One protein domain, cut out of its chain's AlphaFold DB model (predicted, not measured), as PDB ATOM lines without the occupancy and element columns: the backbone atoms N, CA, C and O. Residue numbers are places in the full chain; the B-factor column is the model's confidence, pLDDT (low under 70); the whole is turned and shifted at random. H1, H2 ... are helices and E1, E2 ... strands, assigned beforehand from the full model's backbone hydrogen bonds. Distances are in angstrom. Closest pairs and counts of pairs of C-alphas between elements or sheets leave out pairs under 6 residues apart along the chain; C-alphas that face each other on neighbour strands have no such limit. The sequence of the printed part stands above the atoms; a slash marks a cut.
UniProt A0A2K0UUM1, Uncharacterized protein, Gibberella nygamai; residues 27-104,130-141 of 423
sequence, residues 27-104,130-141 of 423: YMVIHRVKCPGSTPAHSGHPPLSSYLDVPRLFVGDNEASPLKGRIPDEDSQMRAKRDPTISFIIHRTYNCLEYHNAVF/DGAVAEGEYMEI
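What this domain is: This is residues 27 to 104 and 130 to 141 of the 423 residues of an uncharacterized protein of Gibberella nygamai (UniProt A0A2K0UUM1). A long, strongly twisted four-stranded sheet runs along the longest axis, with two long parallel strands, E1 and E3, side by side in its middle and the shorter E2 and E4 at its edges. The small helix H1 packs over E1 towards one end, while at the other end H2 runs on from E3 and only grazes the sheet; the loop of residues 35 to 47 reaches out at that same end, and residues 52 to 75 run towards it and fold back. The 90 printed residues hold two named helices and four named strands, along the chain E1, E2, H1, E3, H2, E4, and the mixed sheet has the order E2, E1, E3, E4. The class is mixed, helices and strands, with under half of the residues in named elements. The whole is compact, with a radius of gyration of the C-alphas of 13.6 A, yet elongated, spanning 43 by 22 by 22 A.

How they stand to each other: E1, residues 27 to 34, and E2, residues 48 to 51, form an antiparallel hairpin at 144 degrees; N 33 and O 49 are 2.9 A apart, within hydrogen-bond range. On the other side of E1 is E3, residues 86 to 95, parallel to it at 22 degrees, with N 30 and O 90 at 2.8 A. E4, residues 136 to 141, is antiparallel to E3 at 160 degrees, with N 91 and O 138 at 2.8 A. E2 and E4 are edge strands and are apart. H1, residues 76 to 80, is on the sheet over E1, at a height over the sheet of 7.9 A; the closest C-alphas of the two are those of Ile 30 and Ser 76, 7.5 A apart. H2, residues 96 to 104, only grazes the sheet with residues 96 to 97, and the closest C-alphas of E1 and H2 are those of Lys 34 and Cys 96, 6.0 A apart. H1 and H2 are apart. In H1 and H2 every O i to N i+4 pair is within hydrogen-bond range.

Where its parts are: E1 begins at C-alpha 27 (199.620, 226.627, 124.399) and is 22.4 A long. E2 measures 10.4 A and H1 6.0 A. E3, the longest strand, covers 26.5 A and ends at C-alpha 95 (201.763, 249.504, 128.193). H2 is 12.0 A long. E4 is 16.9 A long and ends at C-alpha 141 (200.994, 226.213, 133.654).

The domain as a whole: The C-alphas farthest apart are those of Pro 40 and Pro 84, 43.5 A. Residues 105 to 129 are not printed, and C-alphas 104 and 130 are 12.2 A apart across this cut, in the link from H2 to E4. The links from E1 to E2, 13 residues, and from E2 to H1, 24 residues, are long. The mean pLDDT of the printed part is 93.0, and no printed residue is under 70.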
ATOM      1  N   TYR A  27     199.598 225.472 123.504       96.69
ATOM      2  CA  TYR A  27     199.620 226.627 124.399       96.69
ATOM      3  C   TYR A  27     198.725 227.734 123.842       96.69
ATOM      4  O   TYR A  27     198.339 227.712 122.668       96.69
ATOM      5  N   MET A  28     198.383 228.700 124.687       96.00
ATOM      6  CA  MET A  28     197.607 229.879 124.306       96.00
ATOM      7  C   MET A  28     198.380 231.144 124.663       96.00
ATOM      8  O   MET A  28     199.014 231.192 125.709       96.00
ATOM      9  N   VAL A  29     198.323 232.168 123.811       96.56
ATOM     10  CA  VAL A  29     198.886 233.492 124.107       96.56
ATOM     11  C   VAL A  29     197.733 234.456 124.352       96.56
ATOM     12  O   VAL A  29     196.796 234.510 123.560       96.56
ATOM     13  N   ILE A  30     197.799 235.191 125.457       96.31
ATOM     14  CA  ILE A  30     196.853 236.244 125.816       96.31
ATOM     15  C   ILE A  30     197.631 237.552 125.905       96.31
ATOM     16  O   ILE A  30     198.590 237.677 126.676       96.31
ATOM     17  N   HIS A  31     197.193 238.534 125.130       97.12
ATOM     18  CA  HIS A  31     197.775 239.864 125.083       97.12
ATOM     19  C   HIS A  31     197.017 240.790 126.035       97.12
ATOM     20  O   HIS A  31     195.818 240.999 125.879       97.12
ATOM     21  N   ARG A  32     197.709 241.332 127.037       95.88
ATOM     22  CA  ARG A  32     197.144 242.168 128.099       95.88
ATOM     23  C   ARG A  32     197.638 243.599 127.965       95.88
ATOM     24  O   ARG A  32     198.821 243.861 128.170       95.88
ATOM     25  N   VAL A  33     196.739 244.523 127.665       96.56
ATOM     26  CA  VAL A  33     197.044 245.955 127.616       96.56
ATOM     27  C   VAL A  33     196.752 246.564 128.979       96.56
ATOM     28  O   VAL A  33     195.626 246.481 129.459       96.56
ATOM     29  N   LYS A  34     197.765 247.171 129.596       96.44
ATOM     30  CA  LYS A  34     197.634 247.978 130.810       96.44
ATOM     31  C   LYS A  34     197.638 249.452 130.438       96.44
ATOM     32  O   LYS A  34     198.511 249.906 129.696       96.44
ATOM     33  N   CYS A  35     196.690 250.202 130.981       95.38
ATOM     34  CA  CYS A  35     196.649 251.649 130.835       95.38
ATOM     35  C   CYS A  35     196.523 252.299 132.216       95.38
ATOM     36  O   CYS A  35     195.575 252.000 132.940       95.38
ATOM     37  N   PRO A  36     197.447 253.188 132.617       90.81
ATOM     38  CA  PRO A  36     197.401 253.788 133.948       90.81
ATOM     39  C   PRO A  36     196.345 254.902 134.069       90.81
ATOM     40  O   PRO A  36     196.140 255.427 135.160       90.81
ATOM     41  N   GLY A  37     195.704 255.308 132.965       89.75
ATOM     42  CA  GLY A  37     194.672 256.354 132.953       89.75
ATOM     43  C   GLY A  37     195.157 257.730 133.424       89.75
ATOM     44  O   GLY A  37     194.352 258.585 133.778       89.75
ATOM     45  N   SER A  38     196.475 257.944 133.473       88.50
ATOM     46  CA  SER A  38     197.085 259.088 134.164       88.50
ATOM     47  C   SER A  38     197.058 260.396 133.375       88.50
ATOM     48  O   SER A  38     197.379 261.443 133.930       88.50
ATOM     49  N   THR A  39     196.696 260.362 132.092       87.69
ATOM     50  CA  THR A  39     196.614 261.548 131.229       87.69
ATOM     51  C   THR A  39     195.176 261.760 130.748       87.69
ATOM     52  O   THR A  39     194.416 260.793 130.666       87.69
ATOM     53  N   PRO A  40     194.772 262.996 130.385       87.62
ATOM     54  CA  PRO A  40     193.416 263.259 129.899       87.62
ATOM     55  C   PRO A  40     193.004 262.362 128.725       87.62
ATOM     56  O   PRO A  40     191.896 261.829 128.736       87.62
ATOM     57  N   ALA A  41     193.913 262.124 127.772       87.12
ATOM     58  CA  ALA A  41     193.675 261.265 126.612       87.12
ATOM     59  C   ALA A  41     193.472 259.780 126.983       87.12
ATOM     60  O   ALA A  41     192.715 259.078 126.321       87.12
ATOM     61  N   HIS A  42     194.074 259.318 128.080       91.88
ATOM     62  CA  HIS A  42     193.985 257.930 128.537       91.88
ATOM     63  C   HIS A  42     192.986 257.717 129.685       91.88
ATOM     64  O   HIS A  42     192.745 256.582 130.084       91.88
ATOM     65  N   SER A  43     192.389 258.784 130.224       90.44
ATOM     66  CA  SER A  43     191.497 258.729 131.395       90.44
ATOM     67  C   SER A  43     190.256 257.846 131.199       90.44
ATOM     68  O   SER A  43     189.730 257.300 132.166       90.44
ATOM     69  N   GLY A  44     189.806 257.681 129.951       89.06
ATOM     70  CA  GLY A  44     188.681 256.817 129.581       89.06
ATOM     71  C   GLY A  44     189.068 255.383 129.208       89.06
ATOM     72  O   GLY A  44     188.194 254.602 128.836       89.06
ATOM     73  N   HIS A  45     190.355 255.026 129.247       93.62
ATOM     74  CA  HIS A  45     190.804 253.679 128.892       93.62
ATOM     75  C   HIS A  45     190.584 252.712 130.062       93.62
ATOM     76  O   HIS A  45     190.809 253.086 131.215       93.62
ATOM     77  N   PRO A  46     190.200 251.449 129.801       91.75
ATOM     78  CA  PRO A  46     190.193 250.425 130.837       91.75
ATOM     79  C   PRO A  46     191.596 250.236 131.442       91.75
ATOM     80  O   PRO A  46     192.588 250.281 130.708       91.75
ATOM     81  N   PRO A  47     191.709 249.965 132.756       93.31
ATOM     82  CA  PRO A  47     193.008 249.755 133.395       93.31
ATOM     83  C   PRO A  47     193.721 248.493 132.887       93.31
ATOM     84  O   PRO A  47     194.951 248.433 132.865       93.31
ATOM     85  N   LEU A  48     192.943 247.487 132.477       93.75
ATOM     86  CA  LEU A  48     193.407 246.237 131.896       93.75
ATOM     87  C   LEU A  48     192.406 245.776 130.830       93.75
ATOM     88  O   LEU A  48     191.199 245.810 131.069       93.75
ATOM     89  N   SER A  49     192.901 245.327 129.679       94.25
ATOM     90  CA  SER A  49     192.095 244.684 128.632       94.25
ATOM     91  C   SER A  49     192.841 243.503 128.024       94.25
ATOM     92  O   SER A  49     194.070 243.549 127.902       94.25
ATOM     93  N   SER A  50     192.107 242.453 127.652       94.81
ATOM     94  CA  SER A  50     192.683 241.198 127.150       94.81
ATOM     95  C   SER A  50     192.276 240.907 125.706       94.81
ATOM     96  O   SER A  50     191.114 241.053 125.329       94.81
ATOM     97  N   TYR A  51     193.234 240.447 124.900       95.88
ATOM     98  CA  TYR A  51     193.061 240.164 123.475       95.88
ATOM     99  C   TYR A  51     193.748 238.855 123.064       95.88
ATOM    100  O   TYR A  51     194.715 238.418 123.698       95.88
ATOM    101  N   LEU A  52     193.265 238.244 121.978       94.81
ATOM    102  CA  LEU A  52     193.872 237.047 121.369       94.81
ATOM    103  C   LEU A  52     194.880 237.365 120.260       94.81
ATOM    104  O   LEU A  52     195.559 236.467 119.764       94.81
ATOM    105  N   ASP A  53     194.977 238.630 119.869       95.94
ATOM    106  CA  ASP A  53     195.898 239.133 118.861       95.94
ATOM    107  C   ASP A  53     196.765 240.277 119.404       95.94
ATOM    108  O   ASP A  53     196.453 240.903 120.419       95.94
ATOM    109  N   VAL A  54     197.888 240.531 118.727       97.00
ATOM    110  CA  VAL A  54     198.849 241.565 119.131       97.00
ATOM    111  C   VAL A  54     198.185 242.944 119.036       97.00
ATOM    112  O   VAL A  54     197.769 243.330 117.936       97.00
ATOM    113  N   PRO A  55     198.120 243.707 120.142       97.25
ATOM    114  CA  PRO A  55     197.454 244.995 120.157       97.25
ATOM    115  C   PRO A  55     198.250 246.037 119.367       97.25
ATOM    116  O   PRO A  55     199.481 245.986 119.301       97.25
ATOM    117  N   ARG A  56     197.536 246.981 118.758       96.75
ATOM    118  CA  ARG A  56     198.093 248.114 118.005       96.75
ATOM    119  C   ARG A  56     197.081 249.255 117.939       96.75
ATOM    120  O   ARG A  56     195.931 249.089 118.352       96.75
ATOM    121  N   LEU A  57     197.497 250.388 117.389       96.12
ATOM    122  CA  LEU A  57     196.564 251.412 116.928       96.12
ATOM    123  C   LEU A  57     196.225 251.200 115.449       96.12
ATOM    124  O   LEU A  57     197.061 250.744 114.665       96.12
ATOM    125  N   PHE A  58     194.988 251.504 115.077       95.50
ATOM    126  CA  PHE A  58     194.467 251.297 113.729       95.50
ATOM    127  C   PHE A  58     194.309 252.621 112.988       95.50
ATOM    128  O   PHE A  58     194.334 253.701 113.578       95.50
ATOM    129  N   VAL A  59     194.122 252.541 111.673       93.69
ATOM    130  CA  VAL A  59     193.797 253.709 110.853       93.69
ATOM    131  C   VAL A  59     192.639 254.520 111.458       93.69
ATOM    132  O   VAL A  59     191.596 253.979 111.827       93.69
ATOM    133  N   GLY A  60     192.836 255.834 111.570       91.19
ATOM    134  CA  GLY A  60     191.888 256.775 112.166       91.19
ATOM    135  C   GLY A  60     191.960 256.905 113.692       91.19
ATOM    136  O   GLY A  60     191.353 257.834 114.223       91.19
ATOM    137  N   ASP A  61     192.702 256.039 114.394       93.00
ATOM    138  CA  ASP A  61     192.924 256.186 115.836       93.00
ATOM    139  C   ASP A  61     193.796 257.420 116.139       93.00
ATOM    140  O   ASP A  61     194.669 257.802 115.354       93.00
ATOM    141  N   ASN A  62     193.550 258.041 117.294       89.94
ATOM    142  CA  ASN A  62     194.258 259.225 117.785       89.94
ATOM    143  C   ASN A  62     194.780 258.996 119.215       89.94
ATOM    144  O   ASN A  62     194.643 257.903 119.760       89.94
ATOM    145  N   GLU A  63     195.365 260.020 119.842       87.88
ATOM    146  CA  GLU A  63     195.928 259.912 121.199       87.88
ATOM    147  C   GLU A  63     194.917 259.447 122.261       87.88
ATOM    148  O   GLU A  63     195.316 258.866 123.268       87.88
ATOM    149  N   ALA A  64     193.618 259.675 122.043       89.69
ATOM    150  CA  ALA A  64     192.556 259.244 122.947       89.69
ATOM    151  C   ALA A  64     192.026 257.831 122.642       89.69
ATOM    152  O   ALA A  64     191.272 257.276 123.445       89.69
ATOM    153  N   SER A  65     192.407 257.218 121.518       93.44
ATOM    154  CA  SER A  65     192.016 255.843 121.195       93.44
ATOM    155  C   SER A  65     192.770 254.840 122.070       93.44
ATOM    156  O   SER A  65     193.969 254.980 122.246       93.44
ATOM    157  N   PRO A  66     192.131 253.792 122.611       94.00
ATOM    158  CA  PRO A  66     192.856 252.792 123.383       94.00
ATOM    159  C   PRO A  66     193.689 251.883 122.473       94.00
ATOM    160  O   PRO A  66     193.209 251.436 121.425       94.00
ATOM    161  N   LEU A  67     194.895 251.537 122.927       95.62
ATOM    162  CA  LEU A  67     195.665 250.418 122.389       95.62
ATOM    163  C   LEU A  67     194.840 249.127 122.523       95.62
ATOM    164  O   LEU A  67     194.468 248.740 123.633       95.62
ATOM    165  N   LYS A  68     194.543 248.459 121.403       95.56
ATOM    166  CA  LYS A  68     193.601 247.328 121.373       95.56
ATOM    167  C   LYS A  68     193.992 246.263 120.349       95.56
ATOM    168  O   LYS A  68     194.630 246.558 119.340       95.56
ATOM    169  N   GLY A  69     193.604 245.017 120.607       95.00
ATOM    170  CA  GLY A  69     193.538 243.963 119.592       95.00
ATOM    171  C   GLY A  69     192.187 243.970 118.870       95.00
ATOM    172  O   GLY A  69     191.231 244.617 119.311       95.00
ATOM    173  N   ARG A  70     192.087 243.242 117.757       94.06
ATOM    174  CA  ARG A  70     190.829 243.039 117.015       94.06
ATOM    175  C   ARG A  70     189.930 241.991 117.662       94.06
ATOM    176  O   ARG A  70     188.727 241.997 117.413       94.06
ATOM    177  N   ILE A  71     190.501 241.090 118.460       93.25
ATOM    178  CA  ILE A  71     189.801 239.963 119.073       93.25
ATOM    179  C   ILE A  71     189.835 240.145 120.598       93.25
ATOM    180  O   ILE A  71     190.724 239.594 121.254       93.25
ATOM    181  N   PRO A  72     188.919 240.949 121.176       91.06
ATOM    182  CA  PRO A  72     188.814 241.102 122.623       91.06
ATOM    183  C   PRO A  72     188.339 239.796 123.255       91.06
ATOM    184  O   PRO A  72     187.428 239.143 122.742       91.06
ATOM    185  N   ASP A  73     188.948 239.416 124.374       84.94
ATOM    186  CA  ASP A  73     188.575 238.194 125.077       84.94
ATOM    187  C   ASP A  73     188.933 238.240 126.568       84.94
ATOM    188  O   ASP A  73     189.980 237.748 127.000       84.94
ATOM    189  N   GLU A  74     188.024 238.796 127.366       81.12
ATOM    190  CA  GLU A  74     188.178 238.889 128.826       81.12
ATOM    191  C   GLU A  74     188.055 237.527 129.531       81.12
ATOM    192  O   GLU A  74     188.658 237.299 130.578       81.12
ATOM    193  N   ASP A  75     187.347 236.574 128.919       85.62
ATOM    194  CA  ASP A  75     187.103 235.240 129.482       85.62
ATOM    195  C   ASP A  75     188.069 234.168 128.934       85.62
ATOM    196  O   ASP A  75     187.992 232.997 129.328       85.62
ATOM    197  N   SER A  76     188.984 234.555 128.034       79.12
ATOM    198  CA  SER A  76     190.000 233.700 127.392       79.12
ATOM    199  C   SER A  76     190.702 232.799 128.398       79.12
ATOM    200  O   SER A  76     190.742 231.581 128.235       79.12
ATOM    201  N   GLN A  77     191.217 233.397 129.471       82.81
ATOM    202  CA  GLN A  77     191.971 232.700 130.504       82.81
ATOM    203  C   GLN A  77     191.103 231.671 131.240       82.81
ATOM    204  O   GLN A  77     191.543 230.547 131.479       82.81
ATOM    205  N   MET A  78     189.860 232.026 131.577       86.25
ATOM    206  CA  MET A  78     188.945 231.130 132.289       86.25
ATOM    207  C   MET A  78     188.527 229.940 131.426       86.25
ATOM    208  O   MET A  78     188.425 228.821 131.933       86.25
ATOM    209  N   ARG A  79     188.320 230.154 130.120       85.75
ATOM    210  CA  ARG A  79     188.070 229.060 129.173       85.75
ATOM    211  C   ARG A  79     189.311 228.205 128.967       85.75
ATOM    212  O   ARG A  79     189.197 226.984 128.978       85.75
ATOM    213  N   ALA A  80     190.481 228.829 128.852       85.75
ATOM    214  CA  ALA A  80     191.733 228.126 128.629       85.75
ATOM    215  C   ALA A  80     192.081 227.172 129.775       85.75
ATOM    216  O   ALA A  80     192.457 226.032 129.534       85.75
ATOM    217  N   LYS A  81     191.842 227.595 131.021       88.31
ATOM    218  CA  LYS A  81     192.011 226.762 132.224       88.31
ATOM    219  C   LYS A  81     191.105 225.530 132.271       88.31
ATOM    220  O   LYS A  81     191.383 224.601 133.019       88.31
ATOM    221  N   ARG A  82     189.994 225.535 131.530       89.75
ATOM    222  CA  ARG A  82     189.042 224.414 131.463       89.75
ATOM    223  C   ARG A  82     189.280 223.510 130.257       89.75
ATOM    224  O   ARG A  82     188.656 222.457 130.174       89.75
ATOM    225  N   ASP A  83     190.130 223.923 129.322       90.69
ATOM    226  CA  ASP A  83     190.423 223.161 128.118       90.69
ATOM    227  C   ASP A  83     191.556 222.158 128.401       90.69
ATOM    228  O   ASP A  83     192.701 222.573 128.591       90.69
ATOM    229  N   PRO A  84     191.288 220.837 128.382       89.31
ATOM    230  CA  PRO A  84     192.309 219.822 128.645       89.31
ATOM    231  C   PRO A  84     193.394 219.763 127.557       89.31
ATOM    232  O   PRO A  84     194.387 219.057 127.710       89.31
ATOM    233  N   THR A  85     193.222 220.460 126.431       93.69
ATOM    234  CA  THR A  85     194.238 220.555 125.376       93.69
ATOM    235  C   THR A  85     195.262 221.655 125.634       93.69
ATOM    236  O   THR A  85     196.312 221.638 124.998       93.69
ATOM    237  N   ILE A  86     194.990 222.598 126.541       95.75
ATOM    238  CA  ILE A  86     195.899 223.709 126.818       95.75
ATOM    239  C   ILE A  86     196.852 223.327 127.948       95.75
ATOM    240  O   ILE A  86     196.428 223.064 129.069       95.75
ATOM    241  N   SER A  87     198.151 223.326 127.656       96.38
ATOM    242  CA  SER A  87     199.178 222.947 128.629       96.38
ATOM    243  C   SER A  87     199.601 224.116 129.507       96.38
ATOM    244  O   SER A  87     199.725 223.995 130.727       96.38
ATOM    245  N   PHE A  88     199.795 225.274 128.882       97.25
ATOM    246  CA  PHE A  88     200.151 226.519 129.546       97.25
ATOM    247  C   PHE A  88     199.649 227.727 128.749       97.25
ATOM    248  O   PHE A  88     199.360 227.644 127.550       97.25
ATOM    249  N   ILE A  89     199.546 228.856 129.439       97.25
ATOM    250  CA  ILE A  89     199.106 230.142 128.911       97.25
ATOM    251  C   ILE A  89     200.273 231.121 129.016       97.25
ATOM    252  O   ILE A  89     200.903 231.241 130.062       97.25
ATOM    253  N   ILE A  90     200.554 231.836 127.937       97.75
ATOM    254  CA  ILE A  90     201.532 232.915 127.896       97.75
ATOM    255  C   ILE A  90     200.788 234.239 127.971       97.75
ATOM    256  O   ILE A  90     199.964 234.556 127.116       97.75
ATOM    257  N   HIS A  91     201.105 235.033 128.979       96.75
ATOM    258  CA  HIS A  91     200.574 236.370 129.165       96.75
ATOM    259  C   HIS A  91     201.615 237.395 128.738       96.75
ATOM    260  O   HIS A  91     202.624 237.569 129.419       96.75
ATOM    261  N   ARG A  92     201.351 238.106 127.641       97.50
ATOM    262  CA  ARG A  92     202.184 239.225 127.180       97.50
ATOM    263  C   ARG A  92     201.572 240.532 127.643       97.50
ATOM    264  O   ARG A  92     200.402 240.782 127.365       97.50
ATOM    265  N   THR A  93     202.340 241.339 128.364       97.06
ATOM    266  CA  THR A  93     201.876 242.623 128.898       97.06
ATOM    267  C   THR A  93     202.385 243.770 128.036       97.06
ATOM    268  O   THR A  93     203.557 243.799 127.667       97.06
ATOM    269  N   TYR A  94     201.492 244.708 127.738       97.38
ATOM    270  CA  TYR A  94     201.739 245.903 126.939       97.38
ATOM    271  C   TYR A  94     201.332 247.136 127.733       97.38
ATOM    272  O   TYR A  94     200.318 247.110 128.435       97.38
ATOM    273  N   ASN A  95     202.070 248.225 127.571       96.12
ATOM    274  CA  ASN A  95     201.763 249.504 128.193       96.12
ATOM    275  C   ASN A  95     201.209 250.464 127.153       96.12
ATOM    276  O   ASN A  95     201.897 250.869 126.215       96.12
ATOM    277  N   CYS A  96     199.934 250.801 127.324       95.56
ATOM    278  CA  CYS A  96     199.209 251.680 126.419       95.56
ATOM    279  C   CYS A  96     199.888 253.052 126.310       95.56
ATOM    280  O   CYS A  96     200.054 253.570 125.210       95.56
ATOM    281  N   LEU A  97     200.321 253.616 127.442       94.00
ATOM    282  CA  LEU A  97     200.894 254.957 127.489       94.00
ATOM    283  C   LEU A  97     202.267 255.009 126.807       94.00
ATOM    284  O   LEU A  97     202.506 255.893 125.991       94.00
ATOM    285  N   GLU A  98     203.153 254.058 127.105       93.56
ATOM    286  CA  GLU A  98     204.481 254.010 126.477       93.56
ATOM    287  C   GLU A  98     204.396 253.780 124.967       93.56
ATOM    288  O   GLU A  98     205.079 254.460 124.200       93.56
ATOM    289  N   TYR A  99     203.498 252.893 124.526       94.69
ATOM    290  CA  TYR A  99     203.255 252.676 123.103       94.69
ATOM    291  C   TYR A  99     202.731 253.944 122.410       94.69
ATOM    292  O   TYR A  99     203.232 254.317 121.349       94.69
ATOM    293  N   HIS A 100     201.759 254.634 123.016       93.25
ATOM    294  CA  HIS A 100     201.243 255.901 122.493       93.25
ATOM    295  C   HIS A 100     202.343 256.946 122.347       93.25
ATOM    296  O   HIS A 100     202.469 257.551 121.283       93.25
ATOM    297  N   ASN A 101     203.160 257.125 123.387       91.38
ATOM    298  CA  ASN A 101     204.271 258.069 123.352       91.38
ATOM    299  C   ASN A 101     205.204 257.760 122.174       91.38
ATOM    300  O   ASN A 101     205.500 258.655 121.391       91.38
ATOM    301  N   ALA A 102     205.597 256.497 121.985       92.06
ATOM    302  CA  ALA A 102     206.471 256.107 120.878       92.06
ATOM    303  C   ALA A 102     205.856 256.402 119.496       92.06
ATOM    304  O   ALA A 102     206.517 256.984 118.636       92.06
ATOM    305  N   VAL A 103     204.585 256.043 119.281       91.88
ATOM    306  CA  VAL A 103     203.913 256.222 117.983       91.88
ATOM    307  C   VAL A 103     203.660 257.700 117.675       91.88
ATOM    308  O   VAL A 103     203.978 258.164 116.580       91.88
ATOM    309  N   PHE A 104     203.103 258.462 118.618       89.81
ATOM    310  CA  PHE A 104     202.719 259.854 118.370       89.81
ATOM    311  C   PHE A 104     203.894 260.838 118.432       89.81
ATOM    312  O   PHE A 104     203.808 261.900 117.812       89.81
ATOM    313  N   ASP A 130     202.370 249.696 113.700       94.81
ATOM    314  CA  ASP A 130     203.035 248.428 113.979       94.81
ATOM    315  C   ASP A 130     202.507 247.794 115.269       94.81
ATOM    316  O   ASP A 130     202.057 248.473 116.194       94.81
ATOM    317  N   GLY A 131     202.551 246.461 115.333       95.06
ATOM    318  CA  GLY A 131     202.169 245.729 116.538       95.06
ATOM    319  C   GLY A 131     202.979 246.196 117.745       95.06
ATOM    320  O   GLY A 131     204.193 246.368 117.644       95.06
ATOM    321  N   ALA A 132     202.320 246.380 118.888       95.50
ATOM    322  CA  ALA A 132     203.014 246.736 120.114       95.50
ATOM    323  C   ALA A 132     204.045 245.663 120.497       95.50
ATOM    324  O   ALA A 132     203.833 244.462 120.290       95.50
ATOM    325  N   VAL A 133     205.154 246.106 121.086       94.75
ATOM    326  CA  VAL A 133     206.167 245.230 121.681       94.75
ATOM    327  C   VAL A 133     205.777 244.979 123.135       94.75
ATOM    328  O   VAL A 133     205.392 245.904 123.845       94.75
ATOM    329  N   ALA A 134     205.818 243.719 123.569       95.56
ATOM    330  CA  ALA A 134     205.486 243.372 124.946       95.56
ATOM    331  C   ALA A 134     206.616 243.819 125.885       95.56
ATOM    332  O   ALA A 134     207.780 243.528 125.622       95.56
ATOM    333  N   GLU A 135     206.273 244.476 126.992       94.19
ATOM    334  CA  GLU A 135     207.236 244.869 128.034       94.19
ATOM    335  C   GLU A 135     207.653 243.686 128.909       94.19
ATOM    336  O   GLU A 135     208.732 243.666 129.498       94.19
ATOM    337  N   GLY A 136     206.766 242.703 129.031       93.69
ATOM    338  CA  GLY A 136     206.977 241.552 129.885       93.69
ATOM    339  C   GLY A 136     206.109 240.382 129.474       93.69
ATOM    340  O   GLY A 136     205.038 240.538 128.878       93.69
ATOM    341  N   GLU A 137     206.577 239.194 129.827       96.31
ATOM    342  CA  GLU A 137     205.901 237.942 129.544       96.31
ATOM    343  C   GLU A 137     205.902 237.052 130.791       96.31
ATOM    344  O   GLU A 137     206.895 236.973 131.517       96.31
ATOM    345  N   TYR A 138     204.762 236.411 131.048       96.50
ATOM    346  CA  TYR A 138     204.544 235.511 132.176       96.50
ATOM    347  C   TYR A 138     203.872 234.218 131.706       96.50
ATOM    348  O   TYR A 138     202.944 234.266 130.900       96.50
ATOM    349  N   MET A 139     204.314 233.065 132.204       97.50
ATOM    350  CA  MET A 139     203.748 231.751 131.890       97.50
ATOM    351  C   MET A 139     202.863 231.239 133.028       97.50
ATOM    352  O   MET A 139     203.255 231.211 134.184       97.50
ATOM    353  N   GLU A 140     201.675 230.756 132.700       96.06
ATOM    354  CA  GLU A 140     200.807 230.047 133.635       96.06
ATOM    355  C   GLU A 140     200.660 228.595 133.175       96.06
ATOM    356  O   GLU A 140     200.050 228.332 132.140       96.06
ATOM    357  N   ILE A 141     201.212 227.639 133.927       95.69
ATOM    358  CA  ILE A 141     200.994 226.213 133.654       95.69
ATOM    359  C   ILE A 141     199.622 225.811 134.185       95.69
ATOM    360  O   ILE A 141     199.340 225.980 135.370       95.69
TER     361      ILE A 141